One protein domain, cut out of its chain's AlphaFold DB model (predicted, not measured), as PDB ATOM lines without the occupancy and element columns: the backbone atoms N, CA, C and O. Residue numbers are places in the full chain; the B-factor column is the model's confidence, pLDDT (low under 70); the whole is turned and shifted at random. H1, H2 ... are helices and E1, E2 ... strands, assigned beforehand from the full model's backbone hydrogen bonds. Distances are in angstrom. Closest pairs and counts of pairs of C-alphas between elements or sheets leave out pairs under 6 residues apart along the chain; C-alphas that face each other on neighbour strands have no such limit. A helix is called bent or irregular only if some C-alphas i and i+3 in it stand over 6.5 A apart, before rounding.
ATOM      1  N   ARG A 164     288.663 249.428 244.527       56.47
ATOM      2  CA  ARG A 164     287.385 248.721 244.418       56.47
ATOM      3  C   ARG A 164     287.533 247.235 244.715       56.47
ATOM      4  O   ARG A 164     286.644 246.673 245.337       56.47
ATOM      5  N   TRP A 165     288.646 246.606 244.334       58.44
ATOM      6  CA  TRP A 165     288.920 245.227 244.739       58.44
ATOM      7  C   TRP A 165     288.997 245.080 246.262       58.44
ATOM      8  O   TRP A 165     288.385 244.167 246.807       58.44
ATOM      9  N   ASP A 166     289.660 246.006 246.960       66.62
ATOM     10  CA  ASP A 166     289.696 246.010 248.425       66.62
ATOM     11  C   ASP A 166     288.292 246.212 249.007       66.62
ATOM     12  O   ASP A 166     287.920 245.549 249.970       66.62
ATOM     13  N   ILE A 167     287.476 247.079 248.398       67.62
ATOM     14  CA  ILE A 167     286.078 247.306 248.780       67.62
ATOM     15  C   ILE A 167     285.237 246.046 248.560       67.62
ATOM     16  O   ILE A 167     284.494 245.652 249.455       67.62
ATOM     17  N   GLU A 168     285.344 245.389 247.408       65.94
ATOM     18  CA  GLU A 168     284.620 244.150 247.108       65.94
ATOM     19  C   GLU A 168     285.093 242.993 247.992       65.94
ATOM     20  O   GLU A 168     284.273 242.209 248.470       65.94
ATOM     21  N   MET A 169     286.387 242.927 248.307       69.56
ATOM     22  CA  MET A 169     286.932 241.984 249.277       69.56
ATOM     23  C   MET A 169     286.381 242.266 250.680       69.56
ATOM     24  O   MET A 169     285.902 241.346 251.336       69.56
ATOM     25  N   MET A 170     286.367 243.522 251.139       76.38
ATOM     26  CA  MET A 170     285.771 243.911 252.424       76.38
ATOM     27  C   MET A 170     284.267 243.620 252.473       76.38
ATOM     28  O   MET A 170     283.773 243.117 253.483       76.38
ATOM     29  N   LYS A 171     283.534 243.860 251.378       76.44
ATOM     30  CA  LYS A 171     282.131 243.447 251.232       76.44
ATOM     31  C   LYS A 171     281.997 241.931 251.335       76.44
ATOM     32  O   LYS A 171     281.123 241.450 252.039       76.44
ATOM     33  N   GLY A 172     282.872 241.168 250.682       79.50
ATOM     34  CA  GLY A 172     282.910 239.710 250.792       79.50
ATOM     35  C   GLY A 172     283.155 239.237 252.226       79.50
ATOM     36  O   GLY A 172     282.412 238.404 252.731       79.50
ATOM     37  N   MET A 173     284.141 239.820 252.913       79.06
ATOM     38  CA  MET A 173     284.500 239.470 254.291       79.06
ATOM     39  C   MET A 173     283.446 239.877 255.325       79.06
ATOM     40  O   MET A 173     283.390 239.266 256.391       79.06
ATOM     41  N   SER A 174     282.646 240.908 255.042       82.12
ATOM     42  CA  SER A 174     281.567 241.387 255.919       82.12
ATOM     43  C   SER A 174     280.235 240.669 255.697       82.12
ATOM     44  O   SER A 174     279.326 240.811 256.514       82.12
ATOM     45  N   ARG A 175     280.101 239.865 254.634       83.38
ATOM     46  CA  ARG A 175     278.903 239.043 254.427       83.38
ATOM     47  C   ARG A 175     278.806 237.978 255.511       83.38
ATOM     48  O   ARG A 175     279.760 237.248 255.778       83.38
ATOM     49  N   ARG A 176     277.616 237.865 256.092       83.88
ATOM     50  CA  ARG A 176     277.222 236.726 256.920       83.88
ATOM     51  C   ARG A 176     276.563 235.654 256.047       83.88
ATOM     52  O   ARG A 176     276.051 235.991 254.972       83.88
ATOM     53  N   PRO A 177     276.556 234.381 256.475       78.75
ATOM     54  CA  PRO A 177     275.793 233.344 255.790       78.75
ATOM     55  C   PRO A 177     274.315 233.748 255.672       78.75
ATOM     56  O   PRO A 177     273.682 234.086 256.668       78.75
ATOM     57  N   ALA A 178     273.773 233.738 254.451       75.62
ATOM     58  CA  ALA A 178     272.354 234.030 254.218       75.62
ATOM     59  C   ALA A 178     271.457 232.858 254.653       75.62
ATOM     60  O   ALA A 178     270.334 233.050 255.116       75.62
ATOM     61  N   GLU A 179     271.968 231.636 254.511       81.75
ATOM     62  CA  GLU A 179     271.316 230.409 254.953       81.75
ATOM     63  C   GLU A 179     271.421 230.281 256.475       81.75
ATOM     64  O   GLU A 179     272.514 230.366 257.030       81.75
ATOM     65  N   LYS A 180     270.308 230.012 257.164       85.31
ATOM     66  CA  LYS A 180     270.325 229.767 258.618       85.31
ATOM     67  C   LYS A 180     270.855 228.383 258.981       85.31
ATOM     68  O   LYS A 180     271.470 228.226 260.026       85.31
ATOM     69  N   ILE A 181     270.637 227.404 258.110       90.38
ATOM     70  CA  ILE A 181     271.053 226.012 258.285       90.38
ATOM     71  C   ILE A 181     271.723 225.511 257.011       90.38
ATOM     72  O   ILE A 181     271.467 226.037 255.930       90.38
ATOM     73  N   TYR A 182     272.566 224.495 257.127       87.12
ATOM     74  CA  TYR A 182     273.169 223.803 255.997       87.12
ATOM     75  C   TYR A 182     273.300 222.308 256.310       87.12
ATOM     76  O   TYR A 182     273.415 221.911 257.471       87.12
ATOM     77  N   THR A 183     273.280 221.477 255.270       86.62
ATOM     78  CA  THR A 183     273.327 220.014 255.398       86.62
ATOM     79  C   THR A 183     274.606 219.472 254.777       86.62
ATOM     80  O   THR A 183     275.014 219.894 253.695       86.62
ATOM     81  N   THR A 184     275.240 218.530 255.465       82.44
ATOM     82  CA  THR A 184     276.423 217.790 255.016       82.44
ATOM     83  C   THR A 184     276.196 216.291 255.221       82.44
ATOM     84  O   THR A 184     275.173 215.873 255.765       82.44
ATOM     85  N   SER A 185     277.159 215.459 254.821       77.81
ATOM     86  CA  SER A 185     277.124 214.013 255.081       77.81
ATOM     87  C   SER A 185     277.101 213.650 256.572       77.81
ATOM     88  O   SER A 185     276.639 212.565 256.911       77.81
ATOM     89  N   CYS A 186     277.562 214.534 257.466       74.44
ATOM     90  CA  CYS A 186     277.571 214.300 258.915       74.44
ATOM     91  C   CYS A 186     276.349 214.884 259.655       74.44
ATOM     92  O   CYS A 186     276.218 214.692 260.866       74.44
ATOM     93  N   GLY A 187     275.429 215.554 258.948       81.12
ATOM     94  CA  GLY A 187     274.155 216.029 259.491       81.12
ATOM     95  C   GLY A 187     273.754 217.429 259.030       81.12
ATOM     96  O   GLY A 187     274.379 218.030 258.155       81.12
ATOM     97  N   THR A 188     272.699 217.955 259.646       88.44
ATOM     98  CA  THR A 188     272.231 219.332 259.448       88.44
ATOM     99  C   THR A 188     272.676 220.201 260.617       88.44
ATOM    100  O   THR A 188     272.566 219.806 261.778       88.44
ATOM    101  N   PHE A 189     273.197 221.385 260.308       89.25
ATOM    102  CA  PHE A 189     273.790 222.300 261.278       89.25
ATOM    103  C   PHE A 189     273.313 223.725 261.037       89.25
ATOM    104  O   PHE A 189     273.027 224.115 259.904       89.25
ATOM    105  N   GLU A 190     273.274 224.521 262.095       90.81
ATOM    106  CA  GLU A 190     273.052 225.957 261.995       90.81
ATOM    107  C   GLU A 190     274.327 226.667 261.520       90.81
ATOM    108  O   GLU A 190     275.447 226.299 261.881       90.81
ATOM    109  N   ASN A 191     274.173 227.698 260.688       88.75
ATOM    110  CA  ASN A 191     275.294 228.546 260.303       88.75
ATOM    111  C   ASN A 191     275.676 229.480 261.461       88.75
ATOM    112  O   ASN A 191     274.793 230.126 262.036       88.75
ATOM    113  N   PRO A 192     276.981 229.636 261.752       88.88
ATOM    114  CA  PRO A 192     277.442 230.676 262.654       88.88
ATOM    115  C   PRO A 192     277.024 232.065 262.163       88.88
ATOM    116  O   PRO A 192     277.188 232.414 260.991       88.88
ATOM    117  N   ASN A 193     276.528 232.888 263.080       88.75
ATOM    118  CA  ASN A 193     276.141 234.275 262.842       88.75
ATOM    119  C   ASN A 193     277.340 235.220 263.027       88.75
ATOM    120  O   ASN A 193     277.302 236.169 263.810       88.75
ATOM    121  N   ALA A 194     278.431 234.933 262.322       88.75
ATOM    122  CA  ALA A 194     279.640 235.742 262.345       88.75
ATOM    123  C   ALA A 194     280.237 235.832 260.941       88.75
ATOM    124  O   ALA A 194     280.382 234.826 260.250       88.75
ATOM    125  N   SER A 195     280.574 237.047 260.516       88.25
ATOM    126  CA  SER A 195     281.349 237.276 259.296       88.25
ATOM    127  C   SER A 195     282.851 237.163 259.563       88.25
ATOM    128  O   SER A 195     283.329 237.312 260.692       88.25
ATOM    129  N   HIS A 196     283.636 236.957 258.502       84.94
ATOM    130  CA  HIS A 196     285.095 236.893 258.608       84.94
ATOM    131  C   HIS A 196     285.672 238.207 259.169       84.94
ATOM    132  O   HIS A 196     286.584 238.198 260.001       84.94
ATOM    133  N   LEU A 197     285.102 239.347 258.774       85.25
ATOM    134  CA  LEU A 197     285.524 240.654 259.270       85.25
ATOM    135  C   LEU A 197     285.236 240.825 260.771       85.25
ATOM    136  O   LEU A 197     286.069 241.368 261.495       85.25
ATOM    137  N   GLU A 198     284.095 240.337 261.259       89.25
ATOM    138  CA  GLU A 198     283.746 240.400 262.684       89.25
ATOM    139  C   GLU A 198     284.681 239.543 263.536       89.25
ATOM    140  O   GLU A 198     285.204 240.031 264.540       89.25
ATOM    141  N   LEU A 199     284.951 238.307 263.106       90.06
ATOM    142  CA  LEU A 199     285.881 237.417 263.802       90.06
ATOM    143  C   LEU A 199     287.298 237.997 263.806       90.06
ATOM    144  O   LEU A 199     287.906 238.116 264.866       90.06
ATOM    145  N   SER A 200     287.809 238.444 262.655       86.38
ATOM    146  CA  SER A 200     289.155 239.031 262.586       86.38
ATOM    147  C   SER A 200     289.294 240.268 263.483       86.38
ATOM    148  O   SER A 200     290.313 240.437 264.155       86.38
ATOM    149  N   ARG A 201     288.253 241.109 263.561       87.75
ATOM    150  CA  ARG A 201     288.224 242.265 264.461       87.75
ATOM    151  C   ARG A 201     288.222 241.842 265.926       87.75
ATOM    152  O   ARG A 201     288.983 242.416 266.704       87.75
ATOM    153  N   TRP A 202     287.408 240.858 266.300       93.38
ATOM    154  CA  TRP A 202     287.325 240.385 267.681       93.38
ATOM    155  C   TRP A 202     288.642 239.748 268.138       93.38
ATOM    156  O   TRP A 202     289.149 240.072 269.208       93.38
ATOM    157  N   PHE A 203     289.275 238.943 267.279       91.69
ATOM    158  CA  PHE A 203     290.546 238.286 267.588       91.69
ATOM    159  C   PHE A 203     291.781 239.211 267.520       91.69
ATOM    160  O   PHE A 203     292.870 238.825 267.950       91.69
ATOM    161  N   SER A 204     291.645 240.436 266.998       88.50
ATOM    162  CA  SER A 204     292.788 241.314 266.691       88.50
ATOM    163  C   SER A 204     293.668 241.673 267.896       88.50
ATOM    164  O   SER A 204     294.896 241.697 267.771       88.50
ATOM    165  N   SER A 205     293.069 241.919 269.065       88.69
ATOM    166  CA  SER A 205     293.806 242.216 270.300       88.69
ATOM    167  C   SER A 205     294.650 241.023 270.743       88.69
ATOM    168  O   SER A 205     295.835 241.182 271.022       88.69
ATOM    169  N   TYR A 206     294.080 239.818 270.724       91.62
ATOM    170  CA  TYR A 206     294.748 238.581 271.131       91.62
ATOM    171  C   TYR A 206     295.939 238.235 270.234       91.62
ATOM    172  O   TYR A 206     296.967 237.770 270.723       91.62
ATOM    173  N   ILE A 207     295.851 238.525 268.933       89.38
ATOM    174  CA  ILE A 207     296.974 238.353 268.000       89.38
ATOM    175  C   ILE A 207     298.145 239.247 268.407       89.38
ATOM    176  O   ILE A 207     299.283 238.780 268.521       89.38
ATOM    177  N   TYR A 208     297.864 240.526 268.657       87.69
ATOM    178  CA  TYR A 208     298.879 241.502 269.036       87.69
ATOM    179  C   TYR A 208     299.472 241.204 270.422       87.69
ATOM    180  O   TYR A 208     300.694 241.100 270.566       87.69
ATOM    181  N   GLU A 209     298.618 241.011 271.431       89.31
ATOM    182  CA  GLU A 209     299.006 240.705 272.814       89.31
ATOM    183  C   GLU A 209     299.795 239.388 272.896       89.31
ATOM    184  O   GLU A 209     300.810 239.308 273.593       89.31
ATOM    185  N   GLY A 210     299.374 238.382 272.124       87.06
ATOM    186  CA  GLY A 210     299.950 237.039 272.082       87.06
ATOM    187  C   GLY A 210     301.189 236.927 271.198       87.06
ATOM    188  O   GLY A 210     301.809 235.869 271.140       87.06
ATOM    189  N   ASN A 211     301.597 238.015 270.532       89.00
ATOM    190  CA  ASN A 211     302.742 238.041 269.622       89.00
ATOM    191  C   ASN A 211     302.632 237.011 268.476       89.00
ATOM    192  O   ASN A 211     303.644 236.439 268.051       89.00
ATOM    193  N   TYR A 212     301.415 236.789 267.984       89.12
ATOM    194  CA  TYR A 212     301.145 236.003 266.782       89.12
ATOM    195  C   TYR A 212     301.479 236.813 265.515       89.12
ATOM    196  O   TYR A 212     301.729 238.022 265.570       89.12
ATOM    197  N   GLU A 213     301.575 236.135 264.376       88.81
ATOM    198  CA  GLU A 213     301.832 236.737 263.065       88.81
ATOM    199  C   GLU A 213     300.535 237.183 262.391       88.81
ATOM    200  O   GLU A 213     300.452 238.326 261.941       88.81
ATOM    201  N   CYS A 214     299.522 236.317 262.346       85.88
ATOM    202  CA  CYS A 214     298.266 236.640 261.679       85.88
ATOM    203  C   CYS A 214     297.064 235.842 262.199       85.88
ATOM    204  O   CYS A 214     297.185 234.934 263.023       85.88
ATOM    205  N   PHE A 215     295.902 236.248 261.690       88.56
ATOM    206  CA  PHE A 215     294.611 235.592 261.831       88.56
ATOM    207  C   PHE A 215     294.345 234.717 260.604       88.56
ATOM    208  O   PHE A 215     294.526 235.186 259.478       88.56
ATOM    209  N   SER A 216     293.835 233.509 260.806       85.88
ATOM    210  CA  SER A 216     293.235 232.700 259.744       85.88
ATOM    211  C   SER A 216     291.880 232.151 260.191       85.88
ATOM    212  O   SER A 216     291.647 231.922 261.375       85.88
ATOM    213  N   CYS A 217     290.947 231.985 259.252       88.44
ATOM    214  CA  CYS A 217     289.605 231.486 259.539       88.44
ATOM    215  C   CYS A 217     289.121 230.589 258.405       88.44
ATOM    216  O   CYS A 217     289.143 230.983 257.240       88.44
ATOM    217  N   MET A 218     288.645 229.398 258.758       86.38
ATOM    218  CA  MET A 218     288.058 228.435 257.831       86.38
ATOM    219  C   MET A 218     286.703 227.986 258.368       86.38
ATOM    220  O   MET A 218     286.611 227.457 259.473       86.38
ATOM    221  N   TYR A 219     285.650 228.202 257.584       83.06
ATOM    222  CA  TYR A 219     284.284 227.830 257.950       83.06
ATOM    223  C   TYR A 219     283.959 226.402 257.522       83.06
ATOM    224  O   TYR A 219     284.443 225.939 256.490       83.06
ATOM    225  N   ARG A 220     283.047 225.759 258.263       81.62
ATOM    226  CA  ARG A 220     282.446 224.462 257.906       81.62
ATOM    227  C   ARG A 220     283.505 223.375 257.650       81.62
ATOM    228  O   ARG A 220     283.396 222.603 256.699       81.62
ATOM    229  N   LEU A 221     284.513 223.305 258.511       78.12
ATOM    230  CA  LEU A 221     285.415 222.162 258.564       78.12
ATOM    231  C   LEU A 221     284.753 221.009 259.326       78.12
ATOM    232  O   LEU A 221     283.873 221.227 260.159       78.12
ATOM    233  N   HIS A 222     285.177 219.791 259.015       69.50
ATOM    234  CA  HIS A 222     284.809 218.576 259.732       69.50
ATOM    235  C   HIS A 222     286.086 217.836 260.108       69.50
ATOM    236  O   HIS A 222     287.095 217.939 259.407       69.50
ATOM    237  N   ASP A 223     286.052 217.138 261.236       60.28
ATOM    238  CA  ASP A 223     287.184 216.335 261.677       60.28
ATOM    239  C   ASP A 223     287.203 215.023 260.876       60.28
ATOM    240  O   ASP A 223     286.197 214.317 260.814       60.28
ATOM    241  N   LEU A 224     288.326 214.727 260.220       45.94
ATOM    242  CA  LEU A 224     288.584 213.462 259.519       45.94
ATOM    243  C   LEU A 224     289.571 212.596 260.314       45.94
ATOM    244  O   LEU A 224     290.294 211.791 259.729       45.94
ATOM    245  N   ALA A 225     289.652 212.760 261.637       44.62
ATOM    246  CA  ALA A 225     290.375 211.821 262.481       44.62
ATOM    247  C   ALA A 225     289.702 210.437 262.402       44.62
ATOM    248  O   ALA A 225     288.762 210.135 263.142       44.62
ATOM    249  N   GLU A 226     290.173 209.604 261.469       38.56
ATOM    250  CA  GLU A 226     289.786 208.202 261.329       38.56
ATOM    251  C   GLU A 226     289.809 207.529 262.712       38.56
ATOM    252  O   GLU A 226     290.849 207.425 263.362       38.56
ATOM    253  N   GLY A 227     288.638 207.101 263.190       39.53
ATOM    254  CA  GLY A 227     288.502 206.315 264.419       39.53
ATOM    255  C   GLY A 227     287.878 207.021 265.624       39.53
ATOM    256  O   GLY A 227     287.677 206.360 266.643       39.53
ATOM    257  N   LYS A 228     287.517 208.309 265.544       45.66
ATOM    258  CA  LYS A 228     286.685 208.955 266.574       45.66
ATOM    259  C   LYS A 228     285.392 209.482 265.959       45.66
ATOM    260  O   LYS A 228     285.418 210.176 264.953       45.66
ATOM    261  N   ASP A 229     284.266 209.139 266.578       43.22
ATOM    262  CA  ASP A 229     282.886 209.426 266.154       43.22
ATOM    263  C   ASP A 229     282.522 210.932 266.243       43.22
ATOM    264  O   ASP A 229     281.549 211.351 266.875       43.22
ATOM    265  N   TYR A 230     283.336 211.804 265.648       50.81
ATOM    266  CA  TYR A 230     283.124 213.247 265.635       50.81
ATOM    267  C   TYR A 230     282.368 213.661 264.374       50.81
ATOM    268  O   TYR A 230     282.884 214.362 263.511       50.81
ATOM    269  N   ASN A 231     281.088 213.290 264.302       62.69
ATOM    270  CA  ASN A 231     280.122 213.891 263.373       62.69
ATOM    271  C   ASN A 231     279.838 215.355 263.766       62.69
ATOM    272  O   ASN A 231     278.737 215.702 264.197       62.69
ATOM    273  N   ARG A 232     280.859 216.213 263.706       75.06
ATOM    274  CA  ARG A 232     280.814 217.605 264.153       75.06
ATOM    275  C   ARG A 232     281.363 218.518 263.071       75.06
ATOM    276  O   ARG A 232     282.419 218.263 262.500       75.06
ATOM    277  N   MET A 233     280.645 219.608 262.838       86.06
ATOM    278  CA  MET A 233     281.099 220.704 261.993       86.06
ATOM    279  C   MET A 233     281.628 221.834 262.868       86.06
ATOM    280  O   MET A 233     281.062 222.108 263.927       86.06
ATOM    281  N   PHE A 234     282.680 222.511 262.425       86.38
ATOM    282  CA  PHE A 234     283.239 223.647 263.146       86.38
ATOM    283  C   PHE A 234     283.780 224.737 262.222       86.38
ATOM    284  O   PHE A 234     284.105 224.514 261.055       86.38
ATOM    285  N   THR A 235     283.906 225.936 262.780       89.75
ATOM    286  CA  THR A 235     284.711 227.023 262.231       89.75
ATOM    287  C   THR A 235     286.048 227.012 262.954       89.75
ATOM    288  O   THR A 235     286.095 227.048 264.181       89.75
ATOM    289  N   CYS A 236     287.141 226.921 262.203       89.31
ATOM    290  CA  CYS A 236     288.492 226.915 262.747       89.31
ATOM    291  C   CYS A 236     289.099 228.305 262.653       89.31
ATOM    292  O   CYS A 236     289.205 228.865 261.561       89.31
ATOM    293  N   ILE A 237     289.523 228.826 263.797       91.56
ATOM    294  CA  ILE A 237     290.278 230.065 263.921       91.56
ATOM    295  C   ILE A 237     291.739 229.719 264.188       91.56
ATOM    296  O   ILE A 237     292.055 229.035 265.162       91.56
ATOM    297  N   GLY A 238     292.634 230.200 263.334       91.06
ATOM    298  CA  GLY A 238     294.072 230.072 263.501       91.06
ATOM    299  C   GLY A 238     294.698 231.342 264.061       91.06
ATOM    300  O   GLY A 238     294.532 232.435 263.513       91.06
ATOM    301  N   LEU A 239     295.453 231.179 265.147       92.31
ATOM    302  CA  LEU A 239     296.396 232.174 265.651       92.31
ATOM    303  C   LEU A 239     297.794 231.752 265.205       92.31
ATOM    304  O   LEU A 239     298.458 230.941 265.857       92.31
ATOM    305  N   ASP A 240     298.215 232.246 264.045       90.94
ATOM    306  CA  ASP A 240     299.401 231.722 263.372       90.94
ATOM    307  C   ASP A 240     300.682 232.296 263.972       90.94
ATOM    308  O   ASP A 240     300.809 233.493 264.238       90.94
ATOM    309  N   LYS A 241     301.652 231.420 264.223       89.50
ATOM    310  CA  LYS A 241     302.911 231.762 264.887       89.50
ATOM    311  C   LYS A 241     303.915 232.343 263.902       89.50
ATOM    312  O   LYS A 241     304.021 231.922 262.747       89.50
ATOM    313  N   LYS A 242     304.757 233.245 264.408       89.12
ATOM    314  CA  LYS A 242     305.863 233.812 263.630       89.12
ATOM    315  C   LYS A 242     306.824 232.719 263.188       89.12
ATOM    316  O   LYS A 242     307.128 231.822 263.971       89.12
ATOM    317  N   GLU A 243     307.390 232.819 261.988       85.19
ATOM    318  CA  GLU A 243     308.344 231.812 261.470       85.19
ATOM    319  C   GLU A 243     309.488 231.500 262.464       85.19
ATOM    320  O   GLU A 243     309.896 230.350 262.629       85.19
ATOM    321  N   GLY A 244     309.986 232.513 263.183       82.94
ATOM    322  CA  GLY A 244     310.994 232.324 264.231       82.94
ATOM    323  C   GLY A 244     310.514 231.463 265.408       82.94
ATOM    324  O   GLY A 244     311.270 230.626 265.890       82.94
ATOM    325  N   GLN A 245     309.257 231.626 265.834       85.00
ATOM    326  CA  GLN A 245     308.632 230.824 266.895       85.00
ATOM    327  C   GLN A 245     308.436 229.382 266.423       85.00
ATOM    328  O   GLN A 245     308.860 228.453 267.105       85.00
ATOM    329  N   ARG A 246     307.921 229.197 265.199       83.12
ATOM    330  CA  ARG A 246     307.727 227.875 264.577       83.12
ATOM    331  C   ARG A 246     309.027 227.074 264.529       83.12
ATOM    332  O   ARG A 246     309.062 225.907 264.908       83.12
ATOM    333  N   LYS A 247     310.139 227.712 264.144       81.44
ATOM    334  CA  LYS A 247     311.475 227.087 264.155       81.44
ATOM    335  C   LYS A 247     311.946 226.680 265.552       81.44
ATOM    336  O   LYS A 247     312.643 225.674 265.672       81.44
ATOM    337  N   ILE A 248     311.627 227.463 266.582       77.19
ATOM    338  CA  ILE A 248     311.977 227.154 267.975       77.19
ATOM    339  C   ILE A 248     311.163 225.951 268.459       77.19
ATOM    340  O   ILE A 248     311.741 225.004 268.987       77.19
ATOM    341  N   GLU A 249     309.853 225.943 268.217       76.19
ATOM    342  CA  GLU A 249     308.974 224.843 268.621       76.19
ATOM    343  C   GLU A 249     309.322 223.537 267.900       76.19
ATOM    344  O   GLU A 249     309.535 222.524 268.562       76.19
ATOM    345  N   ARG A 250     309.550 223.554 266.579       74.62
ATOM    346  CA  ARG A 250     310.007 222.354 265.850       74.62
ATOM    347  C   ARG A 250     311.268 221.725 266.458       74.62
ATOM    348  O   ARG A 250     311.401 220.506 266.435       74.62
ATOM    349  N   LYS A 251     312.190 222.539 266.991       73.94
ATOM    350  CA  LYS A 251     313.405 222.062 267.679       73.94
ATOM    351  C   LYS A 251     313.118 221.526 269.084       73.94
ATOM    352  O   LYS A 251     313.768 220.576 269.501       73.94
ATOM    353  N   LEU A 252     312.180 222.135 269.811       67.88
ATOM    354  CA  LEU A 252     311.791 221.732 271.169       67.88
ATOM    355  C   LEU A 252     311.085 220.374 271.200       67.88
ATOM    356  O   LEU A 252     311.338 219.581 272.103       67.88
ATOM    357  N   TYR A 253     310.218 220.117 270.222       64.12
ATOM    358  CA  TYR A 253     309.357 218.929 270.182       64.12
ATOM    359  C   TYR A 253     309.883 217.823 269.242       64.12
ATOM    360  O   TYR A 253     309.370 216.709 269.237       64.12
ATOM    361  N   ASN A 254     310.950 218.119 268.488       58.69
ATOM    362  CA  ASN A 254     311.892 217.203 267.836       58.69
ATOM    363  C   ASN A 254     311.305 215.904 267.237       58.69
ATOM    364  O   ASN A 254     311.856 214.821 267.439       58.69
ATOM    365  N   GLY A 255     310.203 215.999 266.484       49.56
ATOM    366  CA  GLY A 255     309.710 214.930 265.602       49.56
ATOM    367  C   GLY A 255     309.266 213.618 266.262       49.56
ATOM    368  O   GLY A 255     308.814 212.723 265.554       49.56
ATOM    369  N   THR A 310     306.490 223.267 282.934       37.62
ATOM    370  CA  THR A 310     307.629 223.386 283.871       37.62
ATOM    371  C   THR A 310     308.994 223.683 283.221       37.62
ATOM    372  O   THR A 310     310.017 223.677 283.904       37.62
ATOM    373  N   LYS A 311     309.058 223.952 281.910       48.56
ATOM    374  CA  LYS A 311     310.304 224.299 281.186       48.56
ATOM    375  C   LYS A 311     310.484 225.820 281.077       48.56
ATOM    376  O   LYS A 311     309.485 226.525 281.153       48.56
ATOM    377  N   PRO A 312     311.713 226.350 280.869       44.25
ATOM    378  CA  PRO A 312     311.933 227.789 280.706       44.25
ATOM    379  C   PRO A 312     311.104 228.320 279.534       44.25
ATOM    380  O   PRO A 312     311.420 228.102 278.364       44.25
ATOM    381  N   VAL A 313     310.004 228.985 279.882       59.31
ATOM    382  CA  VAL A 313     309.026 229.504 278.937       59.31
ATOM    383  C   VAL A 313     309.622 230.762 278.321       59.31
ATOM    384  O   VAL A 313     309.924 231.738 279.010       59.31
ATOM    385  N   SER A 314     309.843 230.740 277.011       67.75
ATOM    386  CA  SER A 314     310.278 231.940 276.295       67.75
ATOM    387  C   SER A 314     309.240 233.061 276.461       67.75
ATOM    388  O   SER A 314     308.046 232.805 276.607       67.75
ATOM    389  N   ASN A 315     309.667 234.326 276.408       78.44
ATOM    390  CA  ASN A 315     308.773 235.472 276.645       78.44
ATOM    391  C   ASN A 315     307.522 235.451 275.732       78.44
ATOM    392  O   ASN A 315     306.428 235.806 276.163       78.44
ATOM    393  N   TYR A 316     307.642 234.966 274.488       80.75
ATOM    394  CA  TYR A 316     306.480 234.848 273.601       80.75
ATOM    395  C   TYR A 316     305.499 233.753 274.042       80.75
ATOM    396  O   TYR A 316     304.299 233.987 273.984       80.75
ATOM    397  N   GLN A 317     305.973 232.610 274.543       81.12
ATOM    398  CA  GLN A 317     305.104 231.536 275.034       81.12
ATOM    399  C   GLN A 317     304.318 231.971 276.279       81.12
ATOM    400  O   GLN A 317     303.140 231.651 276.392       81.12
ATOM    401  N   ILE A 318     304.920 232.777 277.168       79.06
ATOM    402  CA  ILE A 318     304.206 233.364 278.319       79.06
ATOM    403  C   ILE A 318     303.067 234.270 277.831       79.06
ATOM    404  O   ILE A 318     301.958 234.223 278.362       79.06
ATOM    405  N   LYS A 319     303.327 235.102 276.814       85.88
ATOM    406  CA  LYS A 319     302.303 235.973 276.217       85.88
ATOM    407  C   LYS A 319     301.172 235.168 275.577       85.88
ATOM    408  O   LYS A 319     300.013 235.485 275.814       85.88
ATOM    409  N   GLN A 320     301.507 234.114 274.834       88.38
ATOM    410  CA  GLN A 320     300.529 233.215 274.217       88.38
ATOM    411  C   GLN A 320     299.667 232.525 275.272       88.38
ATOM    412  O   GLN A 320     298.450 232.614 275.201       88.38
ATOM    413  N   GLN A 321     300.262 231.946 276.318       84.56
ATOM    414  CA  GLN A 321     299.510 231.306 277.404       84.56
ATOM    415  C   GLN A 321     298.537 232.266 278.095       84.56
ATOM    416  O   GLN A 321     297.384 231.909 278.323       84.56
ATOM    417  N   LYS A 322     298.970 233.501 278.383       86.12
ATOM    418  CA  LYS A 322     298.088 234.532 278.951       86.12
ATOM    419  C   LYS A 322     296.925 234.864 278.019       86.12
ATOM    420  O   LYS A 322     295.795 234.990 278.481       86.12
ATOM    421  N   VAL A 323     297.197 234.989 276.722       89.88
ATOM    422  CA  VAL A 323     296.169 235.255 275.713       89.88
ATOM    423  C   VAL A 323     295.192 234.094 275.574       89.88
ATOM    424  O   VAL A 323     293.993 234.337 275.536       89.88
ATOM    425  N   LEU A 324     295.666 232.848 275.547       90.44
ATOM    426  CA  LEU A 324     294.801 231.671 275.458       90.44
ATOM    427  C   LEU A 324     293.923 231.517 276.709       90.44
ATOM    428  O   LEU A 324     292.746 231.195 276.587       90.44
ATOM    429  N   ALA A 325     294.459 231.813 277.898       85.00
ATOM    430  CA  ALA A 325     293.678 231.841 279.136       85.00
ATOM    431  C   ALA A 325     292.577 232.911 279.095       85.00
ATOM    432  O   ALA A 325     291.429 232.633 279.434       85.00
ATOM    433  N   LYS A 326     292.913 234.118 278.628       87.44
ATOM    434  CA  LYS A 326     291.955 235.216 278.452       87.44
ATOM    435  C   LYS A 326     290.891 234.874 277.400       87.44
ATOM    436  O   LYS A 326     289.709 235.066 277.643       87.44
ATOM    437  N   LEU A 327     291.281 234.267 276.279       90.44
ATOM    438  CA  LEU A 327     290.348 233.774 275.259       90.44
ATOM    439  C   LEU A 327     289.360 232.753 275.823       90.44
ATOM    440  O   LEU A 327     288.174 232.843 275.533       90.44
ATOM    441  N   ALA A 328     289.822 231.809 276.646       87.88
ATOM    442  CA  ALA A 328     288.942 230.831 277.280       87.88
ATOM    443  C   ALA A 328     287.901 231.479 278.215       87.88
ATOM    444  O   ALA A 328     286.810 230.937 278.370       87.88
ATOM    445  N   GLN A 329     288.225 232.632 278.812       88.75
ATOM    446  CA  GLN A 329     287.308 233.411 279.650       88.75
ATOM    447  C   GLN A 329     286.327 234.250 278.820       88.75
ATOM    448  O   GLN A 329     285.159 234.354 279.186       88.75
ATOM    449  N   ASP A 330     286.785 234.815 277.701       89.06
ATOM    450  CA  ASP A 330     286.004 235.755 276.889       89.06
ATOM    451  C   ASP A 330     285.084 235.056 275.864       89.06
ATOM    452  O   ASP A 330     284.011 235.567 275.537       89.06
ATOM    453  N   LEU A 331     285.474 233.880 275.352       89.56
ATOM    454  CA  LEU A 331     284.728 233.138 274.322       89.56
ATOM    455  C   LEU A 331     283.286 232.756 274.708       89.56
ATOM    456  O   LEU A 331     282.421 232.894 273.840       89.56
ATOM    457  N   PRO A 332     282.975 232.319 275.948       90.88
ATOM    458  CA  PRO A 332     281.610 231.970 276.343       90.88
ATOM    459  C   PRO A 332     280.575 233.064 276.061       90.88
ATOM    460  O   PRO A 332     279.482 232.767 275.587       90.88
ATOM    461  N   ALA A 333     280.934 234.337 276.263       89.25
ATOM    462  CA  ALA A 333     280.040 235.468 276.008       89.25
ATOM    463  C   ALA A 333     279.691 235.639 274.518       89.25
ATOM    464  O   ALA A 333     278.672 236.237 274.177       89.25
ATOM    465  N   MET A 334     280.525 235.110 273.621       90.31
ATOM    466  CA  MET A 334     280.335 235.217 272.176       90.31
ATOM    467  C   MET A 334     279.621 234.010 271.565       90.31
ATOM    468  O   MET A 334     279.157 234.103 270.429       90.31
ATOM    469  N   MET A 335     279.505 232.894 272.290       87.25
ATOM    470  CA  MET A 335     278.912 231.658 271.765       87.25
ATOM    471  C   MET A 335     277.462 231.861 271.315       87.25
ATOM    472  O   MET A 335     277.099 231.464 270.208       87.25
ATOM    473  N   GLU A 336     276.649 232.537 272.130       85.31
ATOM    474  CA  GLU A 336     275.259 232.847 271.784       85.31
ATOM    475  C   GLU A 336     275.178 233.847 270.621       85.31
ATOM    476  O   GLU A 336     274.445 233.623 269.658       85.31
ATOM    477  N   VAL A 337     276.003 234.901 270.655       89.00
ATOM    478  CA  VAL A 337     276.045 235.956 269.626       89.00
ATOM    479  C   VAL A 337     276.370 235.382 268.245       89.00
ATOM    480  O   VAL A 337     275.731 235.734 267.249       89.00
ATOM    481  N   TRP A 338     277.354 234.485 268.182       91.25
ATOM    482  CA  TRP A 338     277.792 233.837 266.947       91.25
ATOM    483  C   TRP A 338     277.014 232.570 266.613       91.25
ATOM    484  O   TRP A 338     277.295 231.955 265.588       91.25
ATOM    485  N   ASN A 339     276.032 232.186 267.426       89.25
ATOM    486  CA  ASN A 339     275.246 230.973 267.242       89.25
ATOM    487  C   ASN A 339     276.095 229.685 267.142       89.25
ATOM    488  O   ASN A 339     275.931 228.866 266.239       89.25
ATOM    489  N   VAL A 340     277.031 229.526 268.073       88.88
ATOM    490  CA  VAL A 340     277.957 228.389 268.181       88.88
ATOM    491  C   VAL A 340     277.562 227.542 269.397       88.88
ATOM    492  O   VAL A 340     277.087 228.080 270.394       88.88
ATOM    493  N   ASP A 341     277.716 226.221 269.309       87.75
ATOM    494  CA  ASP A 341     277.339 225.267 270.365       87.75
ATOM    495  C   ASP A 341     278.385 225.177 271.474       87.75
ATOM    496  O   ASP A 341     278.086 225.291 272.658       87.75
ATOM    497  N   SER A 342     279.635 224.960 271.079       87.50
ATOM    498  CA  SER A 342     280.758 224.730 271.983       87.50
ATOM    499  C   SER A 342     282.062 225.160 271.322       87.50
ATOM    500  O   SER A 342     282.118 225.383 270.112       87.50
ATOM    501  N   PHE A 343     283.131 225.304 272.104       88.88
ATOM    502  CA  PHE A 343     284.450 225.609 271.562       88.88
ATOM    503  C   PHE A 343     285.547 224.748 272.181       88.88
ATOM    504  O   PHE A 343     285.405 224.218 273.284       88.88
ATOM    505  N   GLN A 344     286.662 224.639 271.468       86.25
ATOM    506  CA  GLN A 344     287.887 224.009 271.941       86.25
ATOM    507  C   GLN A 344     289.082 224.864 271.533       86.25
ATOM    508  O   GLN A 344     289.177 225.299 270.390       86.25
ATOM    509  N   ILE A 345     289.998 225.097 272.467       88.12
ATOM    510  CA  ILE A 345     291.287 225.730 272.190       88.12
ATOM    511  C   ILE A 345     292.337 224.625 272.171       88.12
ATOM    512  O   ILE A 345     292.437 223.855 273.124       88.12
ATOM    513  N   LEU A 346     293.096 224.559 271.085       83.25
ATOM    514  CA  LEU A 346     294.156 223.596 270.846       83.25
ATOM    515  C   LEU A 346     295.487 224.330 270.720       83.25
ATOM    516  O   LEU A 346     295.703 225.114 269.792       83.25
ATOM    517  N   THR A 347     296.399 224.059 271.644       86.06
ATOM    518  CA  THR A 347     297.793 224.484 271.510       86.06
ATOM    519  C   THR A 347     298.528 223.602 270.505       86.06
ATOM    520  O   THR A 347     298.131 222.463 270.248       86.06
ATOM    521  N   SER A 348     299.661 224.080 269.987       78.38
ATOM    522  CA  SER A 348     300.561 223.238 269.182       78.38
ATOM    523  C   SER A 348     300.913 221.904 269.854       78.38
ATOM    524  O   SER A 348     300.991 220.880 269.186       78.38
ATOM    525  N   GLU A 349     301.086 221.892 271.176       76.94
ATOM    526  CA  GLU A 349     301.381 220.680 271.947       76.94
ATOM    527  C   GLU A 349     300.189 219.712 271.987       76.94
ATOM    528  O   GLU A 349     300.363 218.515 271.765       76.94
ATOM    529  N   GLN A 350     298.975 220.228 272.199       77.81
ATOM    530  CA  GLN A 350     297.749 219.424 272.189       77.81
ATOM    531  C   GLN A 350     297.479 218.830 270.806       77.81
ATOM    532  O   GLN A 350     297.194 217.642 270.702       77.81
ATOM    533  N   MET A 351     297.660 219.613 269.739       78.69
ATOM    534  CA  MET A 351     297.503 219.114 268.369       78.69
ATOM    535  C   MET A 351     298.484 217.978 268.054       78.69
ATOM    536  O   MET A 351     298.100 216.974 267.460       78.69
ATOM    537  N   LEU A 352     299.743 218.074 268.494       74.75
ATOM    538  CA  LEU A 352     300.703 216.974 268.328       74.75
ATOM    539  C   LEU A 352     300.286 215.721 269.106       74.75
ATOM    540  O   LEU A 352     300.443 214.611 268.601       74.75
ATOM    541  N   ALA A 353     299.766 215.889 270.325       71.62
ATOM    542  CA  ALA A 353     299.295 214.778 271.151       71.62
ATOM    543  C   ALA A 353     298.046 214.096 270.567       71.62
ATOM    544  O   ALA A 353     297.882 212.886 270.712       71.62
ATOM    545  N   GLU A 354     297.188 214.857 269.886       71.50
ATOM    546  CA  GLU A 354     295.989 214.358 269.205       71.50
ATOM    547  C   GLU A 354     296.279 213.764 267.815       71.50
ATOM    548  O   GLU A 354     295.389 213.168 267.214       71.50
ATOM    549  N   GLY A 355     297.526 213.847 267.334       67.56
ATOM    550  CA  GLY A 355     297.963 213.220 266.084       67.56
ATOM    551  C   GLY A 355     297.788 214.085 264.833       67.56
ATOM    552  O   GLY A 355     297.863 213.558 263.725       67.56
ATOM    553  N   TYR A 356     297.586 215.398 264.986       69.75
ATOM    554  CA  TYR A 356     297.545 216.320 263.849       69.75
ATOM    555  C   TYR A 356     298.875 216.332 263.086       69.75
ATOM    556  O   TYR A 356     299.952 216.119 263.654       69.75
ATOM    557  N   GLU A 357     298.806 216.648 261.789       73.50
ATOM    558  CA  GLU A 357     299.994 216.776 260.949       73.50
ATOM    559  C   GLU A 357     301.015 217.744 261.552       73.50
ATOM    560  O   GLU A 357     300.681 218.847 261.987       73.50
ATOM    561  N   TYR A 358     302.288 217.342 261.508       68.56
ATOM    562  CA  TYR A 358     303.398 218.057 262.135       68.56
ATOM    563  C   TYR A 358     303.429 219.543 261.739       68.56
ATOM    564  O   TYR A 358     303.470 220.415 262.602       68.56
ATOM    565  N   GLU A 359     303.347 219.861 260.443       71.19
ATOM    566  CA  GLU A 359     303.351 221.256 259.974       71.19
ATOM    567  C   GLU A 359     302.088 222.027 260.382       71.19
ATOM    568  O   GLU A 359     302.182 223.208 260.724       71.19
ATOM    569  N   GLY A 360     300.933 221.359 260.420       70.75
ATOM    570  CA  GLY A 360     299.690 221.937 260.926       70.75
ATOM    571  C   GLY A 360     299.800 222.297 262.406       70.75
ATOM    572  O   GLY A 360     299.492 223.426 262.787       70.75
ATOM    573  N   ALA A 361     300.340 221.402 263.228       75.88
ATOM    574  CA  ALA A 361     300.431 221.609 264.666       75.88
ATOM    575  C   ALA A 361     301.378 222.762 265.057       75.88
ATOM    576  O   ALA A 361     301.046 223.550 265.940       75.88
ATOM    577  N   TYR A 362     302.525 222.937 264.384       78.12
ATOM    578  CA  TYR A 362     303.423 224.077 264.667       78.12
ATOM    579  C   TYR A 362     302.999 225.385 264.016       78.12
ATOM    580  O   TYR A 362     303.576 226.426 264.329       78.12
ATOM    581  N   SER A 363     302.059 225.363 263.070       81.50
ATOM    582  CA  SER A 363     301.697 226.574 262.328       81.50
ATOM    583  C   SER A 363     301.082 227.654 263.223       81.50
ATOM    584  O   SER A 363     301.301 228.842 262.986       81.50
ATOM    585  N   GLY A 364     300.414 227.261 264.305       86.19
ATOM    586  CA  GLY A 364     299.834 228.174 265.275       86.19
ATOM    587  C   GLY A 364     299.032 227.441 266.334       86.19
ATOM    588  O   GLY A 364     299.035 226.216 266.368       86.19
ATOM    589  N   ASP A 365     298.329 228.194 267.169       89.31
ATOM    590  CA  ASP A 365     297.288 227.632 268.030       89.31
ATOM    591  C   ASP A 365     295.939 227.704 267.287       89.31
ATOM    592  O   ASP A 365     295.776 228.497 266.346       89.31
ATOM    593  N   ARG A 366     294.989 226.837 267.645       88.25
ATOM    594  CA  ARG A 366     293.688 226.721 266.970       88.25
ATOM    595  C   ARG A 366     292.546 226.888 267.954       88.25
ATOM    596  O   ARG A 366     292.602 226.380 269.067       88.25
ATOM    597  N   ILE A 367     291.496 227.578 267.530       90.81
ATOM    598  CA  ILE A 367     290.220 227.630 268.236       90.81
ATOM    599  C   ILE A 367     289.176 227.019 267.312       90.81
ATOM    600  O   ILE A 367     288.929 227.530 266.221       90.81
ATOM    601  N   LEU A 368     288.586 225.912 267.739       89.31
ATOM    602  CA  LEU A 368     287.503 225.239 267.041       89.31
ATOM    603  C   LEU A 368     286.186 225.726 267.636       89.31
ATOM    604  O   LEU A 368     285.966 225.580 268.834       89.31
ATOM    605  N   LEU A 369     285.330 226.317 266.811       89.88
ATOM    606  CA  LEU A 369     283.986 226.763 267.170       89.88
ATOM    607  C   LEU A 369     282.986 225.766 266.581       89.88
ATOM    608  O   LEU A 369     282.739 225.792 265.377       89.88
ATOM    609  N   PHE A 370     282.444 224.864 267.394       89.00
ATOM    610  CA  PHE A 370     281.546 223.802 266.943       89.00
ATOM    611  C   PHE A 370     280.145 224.336 266.658       89.00
ATOM    612  O   PHE A 370     279.545 225.049 267.458       89.00
ATOM    613  N   HIS A 371     279.613 223.986 265.494       90.56
ATOM    614  CA  HIS A 371     278.308 224.454 265.054       90.56
ATOM    615  C   HIS A 371     277.196 223.659 265.738       90.56
ATOM    616  O   HIS A 371     277.329 222.452 265.954       90.56
ATOM    617  N   LYS A 372     276.076 224.328 266.025       89.50
ATOM    618  CA  LYS A 372     274.882 223.685 266.579       89.50
ATOM    619  C   LYS A 372     274.324 222.692 265.574       89.50
ATOM    620  O   LYS A 372     274.058 223.046 264.424       89.50
ATOM    621  N   ARG A 373     274.171 221.441 265.996       87.50
ATOM    622  CA  ARG A 373     273.501 220.416 265.199       87.50
ATOM    623  C   ARG A 373     271.997 220.610 265.336       87.50
ATOM    624  O   ARG A 373     271.497 220.755 266.446       87.50
ATOM    625  N   VAL A 374     271.288 220.599 264.216       85.88
ATOM    626  CA  VAL A 374     269.826 220.584 264.219       85.88
ATOM    627  C   VAL A 374     269.411 219.144 264.489       85.88
ATOM    628  O   VAL A 374     269.678 218.255 263.678       85.88
ATOM    629  N   GLU A 375     268.818 218.887 265.650       76.19
ATOM    630  CA  GLU A 375     268.219 217.584 265.926       76.19
ATOM    631  C   GLU A 375     266.982 217.410 265.037       76.19
ATOM    632  O   GLU A 375     266.147 218.312 264.926       76.19
ATOM    633  N   ASN A 376     266.877 216.262 264.361       55.94
ATOM    634  CA  ASN A 376     265.717 215.941 263.535       55.94
ATOM    635  C   ASN A 376     264.452 216.012 264.403       55.94
ATOM    636  O   ASN A 376     264.262 215.182 265.293       55.94
ATOM    637  N   GLN A 377     263.549 216.950 264.103       48.03
ATOM    638  CA  GLN A 377     262.223 217.032 264.734       48.03
ATOM    639  C   GLN A 377     261.395 215.740 264.567       48.03
ATOM    640  O   GLN A 377     260.428 215.540 265.295       48.03
ATOM    641  N   GLU A 378     261.799 214.827 263.676       43.06
ATOM    642  CA  GLU A 378     261.182 213.507 263.485       43.06
ATOM    643  C   GLU A 378     261.374 212.539 264.672       43.06
ATOM    644  O   GLU A 378     260.562 211.634 264.874       43.06
ATOM    645  N   ALA A 379     262.395 212.734 265.516       42.34
ATOM    646  CA  ALA A 379     262.551 211.936 266.739       42.34
ATOM    647  C   ALA A 379     261.602 212.400 267.865       42.34
ATOM    648  O   ALA A 379     261.182 211.601 268.699       42.34
ATOM    649  N   ALA A 380     261.212 213.679 267.869       39.53
ATOM    650  CA  ALA A 380     260.275 214.223 268.851       39.53
ATOM    651  C   ALA A 380     258.809 213.902 268.507       39.53
ATOM    652  O   ALA A 380     257.996 213.734 269.415       39.53
ATOM    653  N   SER A 381     258.464 213.764 267.222       38.41
ATOM    654  CA  SER A 381     257.125 213.329 266.795       38.41
ATOM    655  C   SER A 381     256.899 211.820 266.930       38.41
ATOM    656  O   SER A 381     255.767 211.410 267.160       38.41
ATOM    657  N   SER A 382     257.949 210.992 266.870       39.41
ATOM    658  CA  SER A 382     257.851 209.538 267.106       39.41
ATOM    659  C   SER A 382     257.856 209.140 268.590       39.41
ATOM    660  O   SER A 382     257.379 208.062 268.929       39.41
TER     661      SER A 382
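Overview. This is residues 164 to 255 and 310 to 382 of the 389 residues of an uncharacterized protein of Neochlamydia sp. TUME1 (UniProt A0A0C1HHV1). A twisted four-stranded sheet has two longer helices, H2 and H4, over one face, while H3, H6 and H7 cluster at one end of its strands and a small strand hairpin, E1 and E2, sits at the other end. Residues 164 to 169 of H1 and residues 377 to 382, which are H8, stick out from this body. The printed part has 165 residues, with eight named helices and six named strands in the order H1 E1 E2 H2 E3 E4 H3 H4 H5 E5 H6 H7 E6 H8. The larger sheet runs E3 E4 E6 E5, all antiparallel, and the class is mixed, helices and strands. The whole is compact, with a radius of gyration of the C-alphas of 17.6 A and spans of 58 by 47 by 29 A.

Along the chain. H1, residues 164 to 174, begins at C-alpha 164, (287.385, 248.721, 244.418), and is 14.8 A long. E1, residues 181 to 184, and E2, residues 187 to 190, come next. H2, residues 196 to 209, is 20.2 A long and irregular: C-alphas 202 and 205 are 7.2 A apart. E3, residues 214 to 222, is 22.6 A long and bends by 67 degrees at residue 219. E4, residues 233 to 240, measures 21.4 A and ends at (299.401, 231.722, 263.372). H3, residues 243 to 253, is 15.6 A long. After the cut come H4, residues 315 to 330, 22.8 A long, and H5, residues 332 to 335. E5, residues 340 to 346, is 17.1 A long. H6, residues 348 to 354, and H7, residues 358 to 363, precede E6, residues 364 to 371, 21.8 A long. H8, residues 377 to 382, ends at C-alpha 382, (257.851, 209.538, 267.106).

Arrangement. In the sheet E3 E4 E6 E5, the hairpin E3 and E4 has N 218 and O 236 at 2.9 A. E4 and E6 have N 237 and O 367 at 2.8 A, and E6 and E5 have N 368 and O 344 at 2.8 A. H2 and H4 are on the same face, making two layers, helices on one face of a sheet. H2 lies over E3, at a height over the sheet of 8.7 A, and runs slantwise to the strands, at 48 degrees to E3 on the local plane. H4 lies over E6 and, only just, over E5, on which 3 of its C-alphas fall; its height is 10.7 A and it runs along the strands, at 2 degrees to E6 on the local plane. H2, with residues 206 to 209 alone, touches H4 at a steep tilt of 45 degrees, opposite ways; their closest C-alphas, of Tyr 206 and Val 323, are 5.8 A apart. H1 touches H2 about perpendicular, at 87 degrees, with the C-alphas of Met 173 and His 196 closest at 5.1 A. H5 meets H4 only through their link and only grazes the sheet. H6 and H7, a helical hairpin, also only graze it; they touch at a shallow tilt of 32 degrees, only just short of steep, with the C-alphas of Ser 348 and Ala 361 closest at 4.8 A. H3 touches H7 at a steep tilt of 43 degrees, the C-alphas of Arg 246 and Tyr 362 being closest at 5.7 A. In the hairpin E1 and E2, N 182 and O 189 are 2.8 A apart; the closest C-alphas of E2 and E6, of Glu 190 and His 371, are 6.3 A apart. Every O i to N i+4 pair is within hydrogen-bond range in H1, H3, H4, H6, H7 and H8; in H2 8 of 10 are, and H5 is too short for such a pair.

Size, cuts and confidence. The two C-alphas farthest apart, of Pro 312 and Ser 382, are 58.7 A apart. Without the stretches that stand free, the body spans 50 by 37 by 26 A. Residues 256 to 309 are not printed, and C-alphas 255 and 310 are 20.2 A apart across this cut, between H3 and H4. Of the links that are printed whole, H1 to E1 and E3 to E4 are short and the others tight. The mean pLDDT of the printed part is 78.4; 35 residues are under 70, among them residues 222 to 231 and 376 to 382.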